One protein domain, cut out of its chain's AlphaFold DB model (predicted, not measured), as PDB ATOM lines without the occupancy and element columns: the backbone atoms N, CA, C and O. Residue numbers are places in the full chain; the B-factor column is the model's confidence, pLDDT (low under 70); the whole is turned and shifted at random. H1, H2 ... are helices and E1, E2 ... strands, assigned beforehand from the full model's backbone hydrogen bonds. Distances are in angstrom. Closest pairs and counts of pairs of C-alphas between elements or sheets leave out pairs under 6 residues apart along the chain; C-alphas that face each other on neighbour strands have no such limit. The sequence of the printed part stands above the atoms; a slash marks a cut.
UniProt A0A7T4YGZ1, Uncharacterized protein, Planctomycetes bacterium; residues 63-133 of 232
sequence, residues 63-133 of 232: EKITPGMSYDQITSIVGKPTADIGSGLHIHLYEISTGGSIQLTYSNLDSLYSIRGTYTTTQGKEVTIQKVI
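Overview. This is residues 63 to 133 of the 232 residues of an uncharacterized protein of Planctomycetes bacterium (UniProt A0A7T4YGZ1). A single elongated wall of four antiparallel strands, E1 to E4, zigzags from one edge to the other, and one short helix, H1, sits off to one side and only grazes it. From H1 the chain folds back through a long link, residues 79 to 89, in which residues 83 to 84 pair with E1 at the sheet's edge. The printed part has 71 residues, with one named helix and then four named strands; the sheet's order is E1, E2, E3, E4, and the class is mixed, helices and strands. The whole is compact, with a radius of gyration of the C-alphas of 11.6 A, and its C-alphas span 34 by 21 by 20 A.

Arrangement. The helix H1, residues 71 to 78, has every O i to N i+4 pair within hydrogen-bond range. The strands E1, residues 90 to 95, E2, residues 100 to 106, E3, residues 112 to 120, and E4, residues 126 to 132, form a meander, each strand the antiparallel neighbour of the one before. H1 is on this sheet but only grazes it; the closest C-alphas of H1 and E3 are those of Tyr 71 and Leu 112, 7.2 A apart. Residues 83 to 84 pair antiparallel with residues 92 to 93 of E1. E1 and E2 are a hairpin with 163 degrees between their directions; N 92 and O 104 are 2.8 A apart, within hydrogen-bond range. E2 and E3 are a hairpin at 178 degrees, with N 103 and O 116 at 2.8 A. E3 and E4 are a hairpin at 171 degrees, with N 127 and O 119 at 2.8 A. The edge strands E1 and E4 are apart. The sheet is twisted, its C-alphas lying up to 4.1 A off their best plane.

Along the chain. H1 begins at C-alpha 71, (-20.533, -0.289, -20.813), and measures 10.5 A from first to last C-alpha. E1 measures 16.2 A and begins at C-alpha 90, (-14.805, 7.181, -16.816). E2 measures 20.1 A. E3, the longest strand with 9 residues, measures 22.5 A. E4 measures 20.1 A and ends at C-alpha 132, (-23.601, 2.550, -5.679).

Size, cuts and confidence. The two C-alphas farthest apart are those of Gly 88 and Gln 123, at 36.6 A. The printed part has no cut. The link from H1 to E1 is long, with 11 residues, and the links from E1 to E2, E2 to E3 and E3 to E4 are tight. The mean pLDDT of the printed part is 90.8, and residues 87 to 89 are under 70.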
ATOM      1  N   GLU A  63     -33.858   2.553 -14.959       92.56
ATOM      2  CA  GLU A  63     -34.265   1.779 -13.786       92.56
ATOM      3  C   GLU A  63     -33.658   0.368 -13.760       92.56
ATOM      4  O   GLU A  63     -33.387  -0.166 -12.677       92.56
ATOM      5  N   LYS A  64     -33.390  -0.199 -14.945       94.44
ATOM      6  CA  LYS A  64     -32.828  -1.543 -15.140       94.44
ATOM      7  C   LYS A  64     -31.315  -1.577 -14.963       94.44
ATOM      8  O   LYS A  64     -30.761  -2.652 -14.766       94.44
ATOM      9  N   ILE A  65     -30.655  -0.421 -15.010       95.75
ATOM     10  CA  ILE A  65     -29.211  -0.330 -14.819       95.75
ATOM     11  C   ILE A  65     -28.877  -0.667 -13.365       95.75
ATOM     12  O   ILE A  65     -29.416  -0.071 -12.419       95.75
ATOM     13  N   THR A  66     -27.967  -1.618 -13.185       93.12
ATOM     14  CA  THR A  66     -27.425  -2.004 -11.882       93.12
ATOM     15  C   THR A  66     -25.915  -1.818 -11.867       93.12
ATOM     16  O   THR A  66     -25.263  -2.068 -12.883       93.12
ATOM     17  N   PRO A  67     -25.329  -1.418 -10.727       90.62
ATOM     18  CA  PRO A  67     -23.882  -1.457 -10.584       90.62
ATOM     19  C   PRO A  67     -23.320  -2.859 -10.892       90.62
ATOM     20  O   PRO A  67     -23.982  -3.864 -10.628       90.62
ATOM     21  N   GLY A  68     -22.132  -2.913 -11.492       87.75
ATOM     22  CA  GLY A  68     -21.487  -4.114 -12.031       87.75
ATOM     23  C   GLY A  68     -21.796  -4.408 -13.505       87.75
ATOM     24  O   GLY A  68     -21.145  -5.268 -14.086       87.75
ATOM     25  N   MET A  69     -22.758  -3.713 -14.126       93.25
ATOM     26  CA  MET A  69     -22.989  -3.826 -15.573       93.25
ATOM     27  C   MET A  69     -21.836  -3.211 -16.378       93.25
ATOM     28  O   MET A  69     -21.289  -2.174 -15.998       93.25
ATOM     29  N   SER A  70     -21.525  -3.830 -17.514       92.75
ATOM     30  CA  SER A  70     -20.561  -3.324 -18.500       92.75
ATOM     31  C   SER A  70     -21.086  -2.134 -19.294       92.75
ATOM     32  O   SER A  70     -22.299  -1.899 -19.372       92.75
ATOM     33  N   TYR A  71     -20.170  -1.398 -19.929       92.62
ATOM     34  CA  TYR A  71     -20.533  -0.289 -20.813       92.62
ATOM     35  C   TYR A  71     -21.418  -0.770 -21.973       92.62
ATOM     36  O   TYR A  71     -22.444  -0.158 -22.278       92.62
ATOM     37  N   ASP A  72     -21.082  -1.911 -22.571       93.56
ATOM     38  CA  ASP A  72     -21.836  -2.488 -23.686       93.56
ATOM     39  C   ASP A  72     -23.244  -2.925 -23.261       93.56
ATOM     40  O   ASP A  72     -24.230  -2.639 -23.947       93.56
ATOM     41  N   GLN A  73     -23.380  -3.544 -22.083       95.44
ATOM     42  CA  GLN A  73     -24.695  -3.873 -21.527       95.44
ATOM     43  C   GLN A  73     -25.539  -2.615 -21.327       95.44
ATOM     44  O   GLN A  73     -26.705  -2.588 -21.717       95.44
ATOM     45  N   ILE A  74     -24.965  -1.555 -20.767       95.38
ATOM     46  CA  ILE A  74     -25.695  -0.313 -20.500       95.38
ATOM     47  C   ILE A  74     -26.099   0.377 -21.798       95.38
ATOM     48  O   ILE A  74     -27.261   0.761 -21.957       95.38
ATOM     49  N   THR A  75     -25.181   0.498 -22.754       94.06
ATOM     50  CA  THR A  75     -25.481   1.141 -24.037       94.06
ATOM     51  C   THR A  75     -26.500   0.363 -24.862       94.06
ATOM     52  O   THR A  75     -27.264   0.981 -25.603       94.06
ATOM     53  N   SER A  76     -26.607  -0.956 -24.679       94.94
ATOM     54  CA  SER A  76     -27.688  -1.756 -25.270       94.94
ATOM     55  C   SER A  76     -29.076  -1.459 -24.677       94.94
ATOM     56  O   SER A  76     -30.083  -1.668 -25.350       94.94
ATOM     57  N   ILE A  77     -29.142  -0.949 -23.440       95.44
ATOM     58  CA  ILE A  77     -30.398  -0.637 -22.738       95.44
ATOM     59  C   ILE A  77     -30.837   0.802 -23.019       95.44
ATOM     60  O   ILE A  77     -31.996   1.030 -23.362       95.44
ATOM     61  N   VAL A  78     -29.931   1.770 -22.842       94.88
ATOM     62  CA  VAL A  78     -30.266   3.210 -22.842       94.88
ATOM     63  C   VAL A  78     -29.621   4.004 -23.979       94.88
ATOM     64  O   VAL A  78     -29.880   5.198 -24.122       94.88
ATOM     65  N   GLY A  79     -28.803   3.361 -24.812       93.44
ATOM     66  CA  GLY A  79     -28.044   4.020 -25.871       93.44
ATOM     67  C   GLY A  79     -26.712   4.608 -25.397       93.44
ATOM     68  O   GLY A  79     -26.247   4.376 -24.279       93.44
ATOM     69  N   LYS A  80     -26.056   5.352 -26.292       93.62
ATOM     70  CA  LYS A  80     -24.753   5.976 -26.028       93.62
ATOM     71  C   LYS A  80     -24.898   7.220 -25.145       93.62
ATOM     72  O   LYS A  80     -25.898   7.922 -25.279       93.62
ATOM     73  N   PRO A  81     -23.903   7.521 -24.293       94.25
ATOM     74  CA  PRO A  81     -23.920   8.736 -23.493       94.25
ATOM     75  C   PRO A  81     -23.873   9.995 -24.357       94.25
ATOM     76  O   PRO A  81     -23.352   9.995 -25.473       94.25
ATOM     77  N   THR A  82     -24.385  11.086 -23.799       95.12
ATOM     78  CA  THR A  82     -24.316  12.422 -24.394       95.12
ATOM     79  C   THR A  82     -22.891  12.963 -24.334       95.12
ATOM     80  O   THR A  82     -22.405  13.532 -25.310       95.12
ATOM     81  N   ALA A  83     -22.202  12.759 -23.212       91.06
ATOM     82  CA  ALA A  83     -20.834  13.223 -23.016       91.06
ATOM     83  C   ALA A  83     -20.032  12.277 -22.117       91.06
ATOM     84  O   ALA A  83     -20.588  11.576 -21.269       91.06
ATOM     85  N   ASP A  84     -18.711  12.305 -22.273       90.56
ATOM     86  CA  ASP A  84     -17.771  11.828 -21.261       90.56
ATOM     87  C   ASP A  84     -17.167  13.051 -20.566       90.56
ATOM     88  O   ASP A  84     -16.507  13.878 -21.194       90.56
ATOM     89  N   ILE A  85     -17.464  13.204 -19.278       87.50
ATOM     90  CA  ILE A  85     -17.045  14.350 -18.453       87.50
ATOM     91  C   ILE A  85     -15.919  13.970 -17.482       87.50
ATOM     92  O   ILE A  85     -15.604  14.695 -16.536       87.50
ATOM     93  N   GLY A  86     -15.343  12.791 -17.680       78.50
ATOM     94  CA  GLY A  86     -14.414  12.155 -16.779       78.50
ATOM     95  C   GLY A  86     -12.948  12.541 -16.974       78.50
ATOM     96  O   GLY A  86     -12.262  11.985 -17.825       78.50
ATOM     97  N   SER A  87     -12.402  13.420 -16.127       61.50
ATOM     98  CA  SER A  87     -10.946  13.655 -16.067       61.50
ATOM     99  C   SER A  87     -10.258  12.570 -15.225       61.50
ATOM    100  O   SER A  87      -9.984  12.770 -14.041       61.50
ATOM    101  N   GLY A  88      -9.996  11.409 -15.829       64.88
ATOM    102  CA  GLY A  88      -9.273  10.283 -15.213       64.88
ATOM    103  C   GLY A  88     -10.150   9.233 -14.515       64.88
ATOM    104  O   GLY A  88      -9.657   8.161 -14.180       64.88
ATOM    105  N   LEU A  89     -11.443   9.510 -14.335       66.81
ATOM    106  CA  LEU A  89     -12.481   8.510 -14.057       66.81
ATOM    107  C   LEU A  89     -13.380   8.440 -15.285       66.81
ATOM    108  O   LEU A  89     -13.675   9.494 -15.824       66.81
ATOM    109  N   HIS A  90     -13.854   7.269 -15.703       84.38
ATOM    110  CA  HIS A  90     -14.805   7.181 -16.816       84.38
ATOM    111  C   HIS A  90     -16.190   7.602 -16.318       84.38
ATOM    112  O   HIS A  90     -16.859   6.860 -15.590       84.38
ATOM    113  N   ILE A  91     -16.583   8.837 -16.640       90.06
ATOM    114  CA  ILE A  91     -17.845   9.426 -16.196       90.06
ATOM    115  C   ILE A  91     -18.683   9.758 -17.418       90.06
ATOM    116  O   ILE A  91     -18.494  10.778 -18.075       90.06
ATOM    117  N   HIS A  92     -19.681   8.925 -17.665       93.31
ATOM    118  CA  HIS A  92     -20.602   9.097 -18.771       93.31
ATOM    119  C   HIS A  92     -21.848   9.854 -18.320       93.31
ATOM    120  O   HIS A  92     -22.561   9.433 -17.406       93.31
ATOM    121  N   LEU A  93     -22.102  10.984 -18.971       94.81
ATOM    122  CA  LEU A  93     -23.266  11.827 -18.761       94.81
ATOM    123  C   LEU A  93     -24.315  11.537 -19.837       94.81
ATOM    124  O   LEU A  93     -24.023  11.554 -21.032       94.81
ATOM    125  N   TYR A  94     -25.544  11.316 -19.394       96.06
ATOM    126  CA  TYR A  94     -26.729  11.129 -20.217       96.06
ATOM    127  C   TYR A  94     -27.677  12.291 -19.949       96.06
ATOM    128  O   TYR A  94     -28.286  12.362 -18.881       96.06
ATOM    129  N   GLU A  95     -27.808  13.202 -20.904       96.50
ATOM    130  CA  GLU A  95     -28.887  14.190 -20.884       96.50
ATOM    131  C   GLU A  95     -30.175  13.509 -21.334       96.50
ATOM    132  O   GLU A  95     -30.182  12.787 -22.334       96.50
ATOM    133  N   ILE A  96     -31.267  13.702 -20.595       96.56
ATOM    134  CA  ILE A  96     -32.531  13.016 -20.873       96.56
ATOM    135  C   ILE A  96     -33.466  13.960 -21.626       96.56
ATOM    136  O   ILE A  96     -33.624  15.120 -21.253       96.56
ATOM    137  N   SER A  97     -34.107  13.470 -22.689       95.31
ATOM    138  CA  SER A  97     -34.937  14.292 -23.586       95.31
ATOM    139  C   SER A  97     -36.135  14.959 -22.904       95.31
ATOM    140  O   SER A  97     -36.586  16.015 -23.335       95.31
ATOM    141  N   THR A  98     -36.641  14.361 -21.829       93.75
ATOM    142  CA  THR A  98     -37.720  14.880 -20.975       93.75
ATOM    143  C   THR A  98     -37.231  15.837 -19.881       93.75
ATOM    144  O   THR A  98     -38.037  16.320 -19.086       93.75
ATOM    145  N   GLY A  99     -35.928  16.118 -19.835       93.38
ATOM    146  CA  GLY A  99     -35.279  16.947 -18.827       93.38
ATOM    147  C   GLY A  99     -34.557  16.132 -17.755       93.38
ATOM    148  O   GLY A  99     -34.918  14.995 -17.442       93.38
ATOM    149  N   GLY A 100     -33.528  16.753 -17.177       95.81
ATOM    150  CA  GLY A 100     -32.649  16.137 -16.189       95.81
ATOM    151  C   GLY A 100     -31.434  15.442 -16.806       95.81
ATOM    152  O   GLY A 100     -31.153  15.558 -18.002       95.81
ATOM    153  N   SER A 101     -30.676  14.744 -15.966       96.50
ATOM    154  CA  SER A 101     -29.482  14.017 -16.392       96.50
ATOM    155  C   SER A 101     -29.190  12.824 -15.492       96.50
ATOM    156  O   SER A 101     -29.467  12.842 -14.291       96.50
ATOM    157  N   ILE A 102     -28.593  11.794 -16.084       97.19
ATOM    158  CA  ILE A 102     -28.041  10.641 -15.383       97.19
ATOM    159  C   ILE A 102     -26.530  10.615 -15.593       97.19
ATOM    160  O   ILE A 102     -26.034  10.681 -16.714       97.19
ATOM    161  N   GLN A 103     -25.793  10.472 -14.501       95.56
ATOM    162  CA  GLN A 103     -24.358  10.268 -14.496       95.56
ATOM    163  C   GLN A 103     -24.050   8.819 -14.123       95.56
ATOM    164  O   GLN A 103     -24.438   8.338 -13.054       95.56
ATOM    165  N   LEU A 104     -23.298   8.156 -14.991       94.75
ATOM    166  CA  LEU A 104     -22.740   6.830 -14.780       94.75
ATOM    167  C   LEU A 104     -21.247   6.968 -14.517       94.75
ATOM    168  O   LEU A 104     -20.524   7.550 -15.319       94.75
ATOM    169  N   THR A 105     -20.787   6.458 -13.383       91.44
ATOM    170  CA  THR A 105     -19.362   6.436 -13.035       91.44
ATOM    171  C   THR A 105     -18.894   4.999 -13.049       91.44
ATOM    172  O   THR A 105     -19.505   4.159 -12.384       91.44
ATOM    173  N   TYR A 106     -17.812   4.727 -13.763       88.50
ATOM    174  CA  TYR A 106     -17.217   3.403 -13.863       88.50
ATOM    175  C   TYR A 106     -15.908   3.365 -13.069       88.50
ATOM    176  O   TYR A 106     -15.171   4.355 -13.026       88.50
ATOM    177  N   SER A 107     -15.644   2.243 -12.399       76.19
ATOM    178  CA  SER A 107     -14.389   2.029 -11.658       76.19
ATOM    179  C   SER A 107     -13.209   1.787 -12.599       76.19
ATOM    180  O   SER A 107     -12.077   2.159 -12.296       76.19
ATOM    181  N   ASN A 108     -13.492   1.194 -13.756       75.44
ATOM    182  CA  ASN A 108     -12.573   0.939 -14.858       75.44
ATOM    183  C   ASN A 108     -13.316   1.164 -16.194       75.44
ATOM    184  O   ASN A 108     -14.380   1.774 -16.205       75.44
ATOM    185  N   LEU A 109     -12.766   0.719 -17.324       75.62
ATOM    186  CA  LEU A 109     -13.404   0.916 -18.633       75.62
ATOM    187  C   LEU A 109     -14.707   0.119 -18.827       75.62
ATOM    188  O   LEU A 109     -15.424   0.395 -19.783       75.62
ATOM    189  N   ASP A 110     -15.010  -0.859 -17.965       81.06
ATOM    190  CA  ASP A 110     -16.037  -1.860 -18.267       81.06
ATOM    191  C   ASP A 110     -16.883  -2.325 -17.069       81.06
ATOM    192  O   ASP A 110     -17.609  -3.307 -17.155       81.06
ATOM    193  N   SER A 111     -16.819  -1.640 -15.927       85.38
ATOM    194  CA  SER A 111     -17.626  -1.993 -14.753       85.38
ATOM    195  C   SER A 111     -18.266  -0.764 -14.127       85.38
ATOM    196  O   SER A 111     -17.585   0.122 -13.594       85.38
ATOM    197  N   LEU A 112     -19.599  -0.689 -14.212       91.00
ATOM    198  CA  LEU A 112     -20.369   0.409 -13.645       91.00
ATOM    199  C   LEU A 112     -20.265   0.387 -12.126       91.00
ATOM    200  O   LEU A 112     -20.770  -0.508 -11.453       91.00
ATOM    201  N   TYR A 113     -19.703   1.447 -11.573       87.44
ATOM    202  CA  TYR A 113     -19.544   1.587 -10.140       87.44
ATOM    203  C   TYR A 113     -20.745   2.283  -9.484       87.44
ATOM    204  O   TYR A 113     -21.244   1.860  -8.434       87.44
ATOM    205  N   SER A 114     -21.232   3.363 -10.094       90.75
ATOM    206  CA  SER A 114     -22.383   4.099  -9.574       90.75
ATOM    207  C   SER A 114     -23.216   4.751 -10.664       90.75
ATOM    208  O   SER A 114     -22.711   5.144 -11.715       90.75
ATOM    209  N   ILE A 115     -24.500   4.901 -10.365       95.00
ATOM    210  CA  ILE A 115     -25.477   5.646 -11.151       95.00
ATOM    211  C   ILE A 115     -26.126   6.680 -10.236       95.00
ATOM    212  O   ILE A 115     -26.614   6.343  -9.151       95.00
ATOM    213  N   ARG A 116     -26.126   7.940 -10.665       95.38
ATOM    214  CA  ARG A 116     -26.800   9.028  -9.955       95.38
ATOM    215  C   ARG A 116     -27.467   9.985 -10.924       95.38
ATOM    216  O   ARG A 116     -26.903  10.277 -11.972       95.38
ATOM    217  N   GLY A 117     -28.613  10.525 -10.550       95.69
ATOM    218  CA  GLY A 117     -29.230  11.608 -11.298       95.69
ATOM    219  C   GLY A 117     -30.732  11.672 -11.117       95.69
ATOM    220  O   GLY A 117     -31.325  10.883 -10.376       95.69
ATOM    221  N   THR A 118     -31.328  12.629 -11.810       96.88
ATOM    222  CA  THR A 118     -32.762  12.887 -11.798       96.88
ATOM    223  C   THR A 118     -33.248  13.116 -13.217       96.88
ATOM    224  O   THR A 118     -32.534  13.694 -14.038       96.88
ATOM    225  N   TYR A 119     -34.450  12.642 -13.522       96.06
ATOM    226  CA  TYR A 119     -35.101  12.886 -14.804       96.06
ATOM    227  C   TYR A 119     -36.615  12.770 -14.683       96.06
ATOM    228  O   TYR A 119     -37.140  12.179 -13.738       96.06
ATOM    229  N   THR A 120     -37.321  13.304 -15.671       95.44
ATOM    230  CA  THR A 120     -38.780  13.207 -15.745       95.44
ATOM    231  C   THR A 120     -39.172  12.062 -16.673       95.44
ATOM    232  O   THR A 120     -38.649  11.924 -17.770       95.44
ATOM    233  N   THR A 121     -40.092  11.197 -16.267       94.00
ATOM    234  CA  THR A 121     -40.645  10.150 -17.145       94.00
ATOM    235  C   THR A 121     -41.546  10.751 -18.225       94.00
ATOM    236  O   THR A 121     -41.991  11.892 -18.119       94.00
ATOM    237  N   THR A 122     -41.900   9.975 -19.252       91.81
ATOM    238  CA  THR A 122     -42.860  10.419 -20.283       91.81
ATOM    239  C   THR A 122     -44.249  10.751 -19.723       91.81
ATOM    240  O   THR A 122     -45.008  11.467 -20.363       91.81
ATOM    241  N   GLN A 123     -44.585  10.253 -18.530       94.50
ATOM    242  CA  GLN A 123     -45.827  10.537 -17.806       94.50
ATOM    243  C   GLN A 123     -45.732  11.786 -16.910       94.50
ATOM    244  O   GLN A 123     -46.655  12.058 -16.150       94.50
ATOM    245  N   GLY A 124     -44.615  12.523 -16.938       93.44
ATOM    246  CA  GLY A 124     -44.419  13.725 -16.118       93.44
ATOM    247  C   GLY A 124     -44.011  13.455 -14.665       93.44
ATOM    248  O   GLY A 124     -43.931  14.388 -13.873       93.44
ATOM    249  N   LYS A 125     -43.738  12.199 -14.285       95.56
ATOM    250  CA  LYS A 125     -43.255  11.851 -12.940       95.56
ATOM    251  C   LYS A 125     -41.742  12.024 -12.848       95.56
ATOM    252  O   LYS A 125     -41.031  11.417 -13.647       95.56
ATOM    253  N   GLU A 126     -41.265  12.757 -11.848       96.06
ATOM    254  CA  GLU A 126     -39.840  12.858 -11.518       96.06
ATOM    255  C   GLU A 126     -39.316  11.552 -10.898       96.06
ATOM    256  O   GLU A 126     -39.962  10.927 -10.050       96.06
ATOM    257  N   VAL A 127     -38.140  11.124 -11.347       95.38
ATOM    258  CA  VAL A 127     -37.441   9.927 -10.886       95.38
ATOM    259  C   VAL A 127     -36.027  10.310 -10.483       95.38
ATOM    260  O   VAL A 127     -35.262  10.836 -11.288       95.38
ATOM    261  N   THR A 128     -35.671   9.965  -9.248       95.69
ATOM    262  CA  THR A 128     -34.309  10.073  -8.721       95.69
ATOM    263  C   THR A 128     -33.697   8.686  -8.641       95.69
ATOM    264  O   THR A 128     -34.244   7.799  -7.982       95.69
ATOM    265  N   ILE A 129     -32.549   8.495  -9.284       94.31
ATOM    266  CA  ILE A 129     -31.771   7.260  -9.192       94.31
ATOM    267  C   ILE A 129     -30.492   7.559  -8.426       94.31
ATOM    268  O   ILE A 129     -29.756   8.484  -8.759       94.31
ATOM    269  N   GLN A 130     -30.208   6.741  -7.418       92.00
ATOM    270  CA  GLN A 130     -28.924   6.718  -6.736       92.00
ATOM    271  C   GLN A 130     -28.605   5.273  -6.349       92.00
ATOM    272  O   GLN A 130     -29.190   4.733  -5.411       92.00
ATOM    273  N   LYS A 131     -27.702   4.626  -7.090       90.50
ATOM    274  CA  LYS A 131     -27.209   3.274  -6.785       90.50
ATOM    275  C   LYS A 131     -25.683   3.277  -6.827       90.50
ATOM    276  O   LYS A 131     -25.086   3.865  -7.726       90.50
ATOM    277  N   VAL A 132     -25.059   2.623  -5.855       86.12
ATOM    278  CA  VAL A 132     -23.601   2.550  -5.679       86.12
ATOM    279  C   VAL A 132     -23.253   1.123  -5.261       86.12
ATOM    280  O   VAL A 132     -24.012   0.532  -4.491       86.12
ATOM    281  N   ILE A 133     -22.135   0.565  -5.735       83.25
ATOM    282  CA  ILE A 133     -21.597  -0.675  -5.149       83.25
ATOM    283  C   ILE A 133     -21.156  -0.368  -3.718       83.25
ATOM    284  O   ILE A 133     -20.195   0.375  -3.501       83.25
TER     285      ILE A 133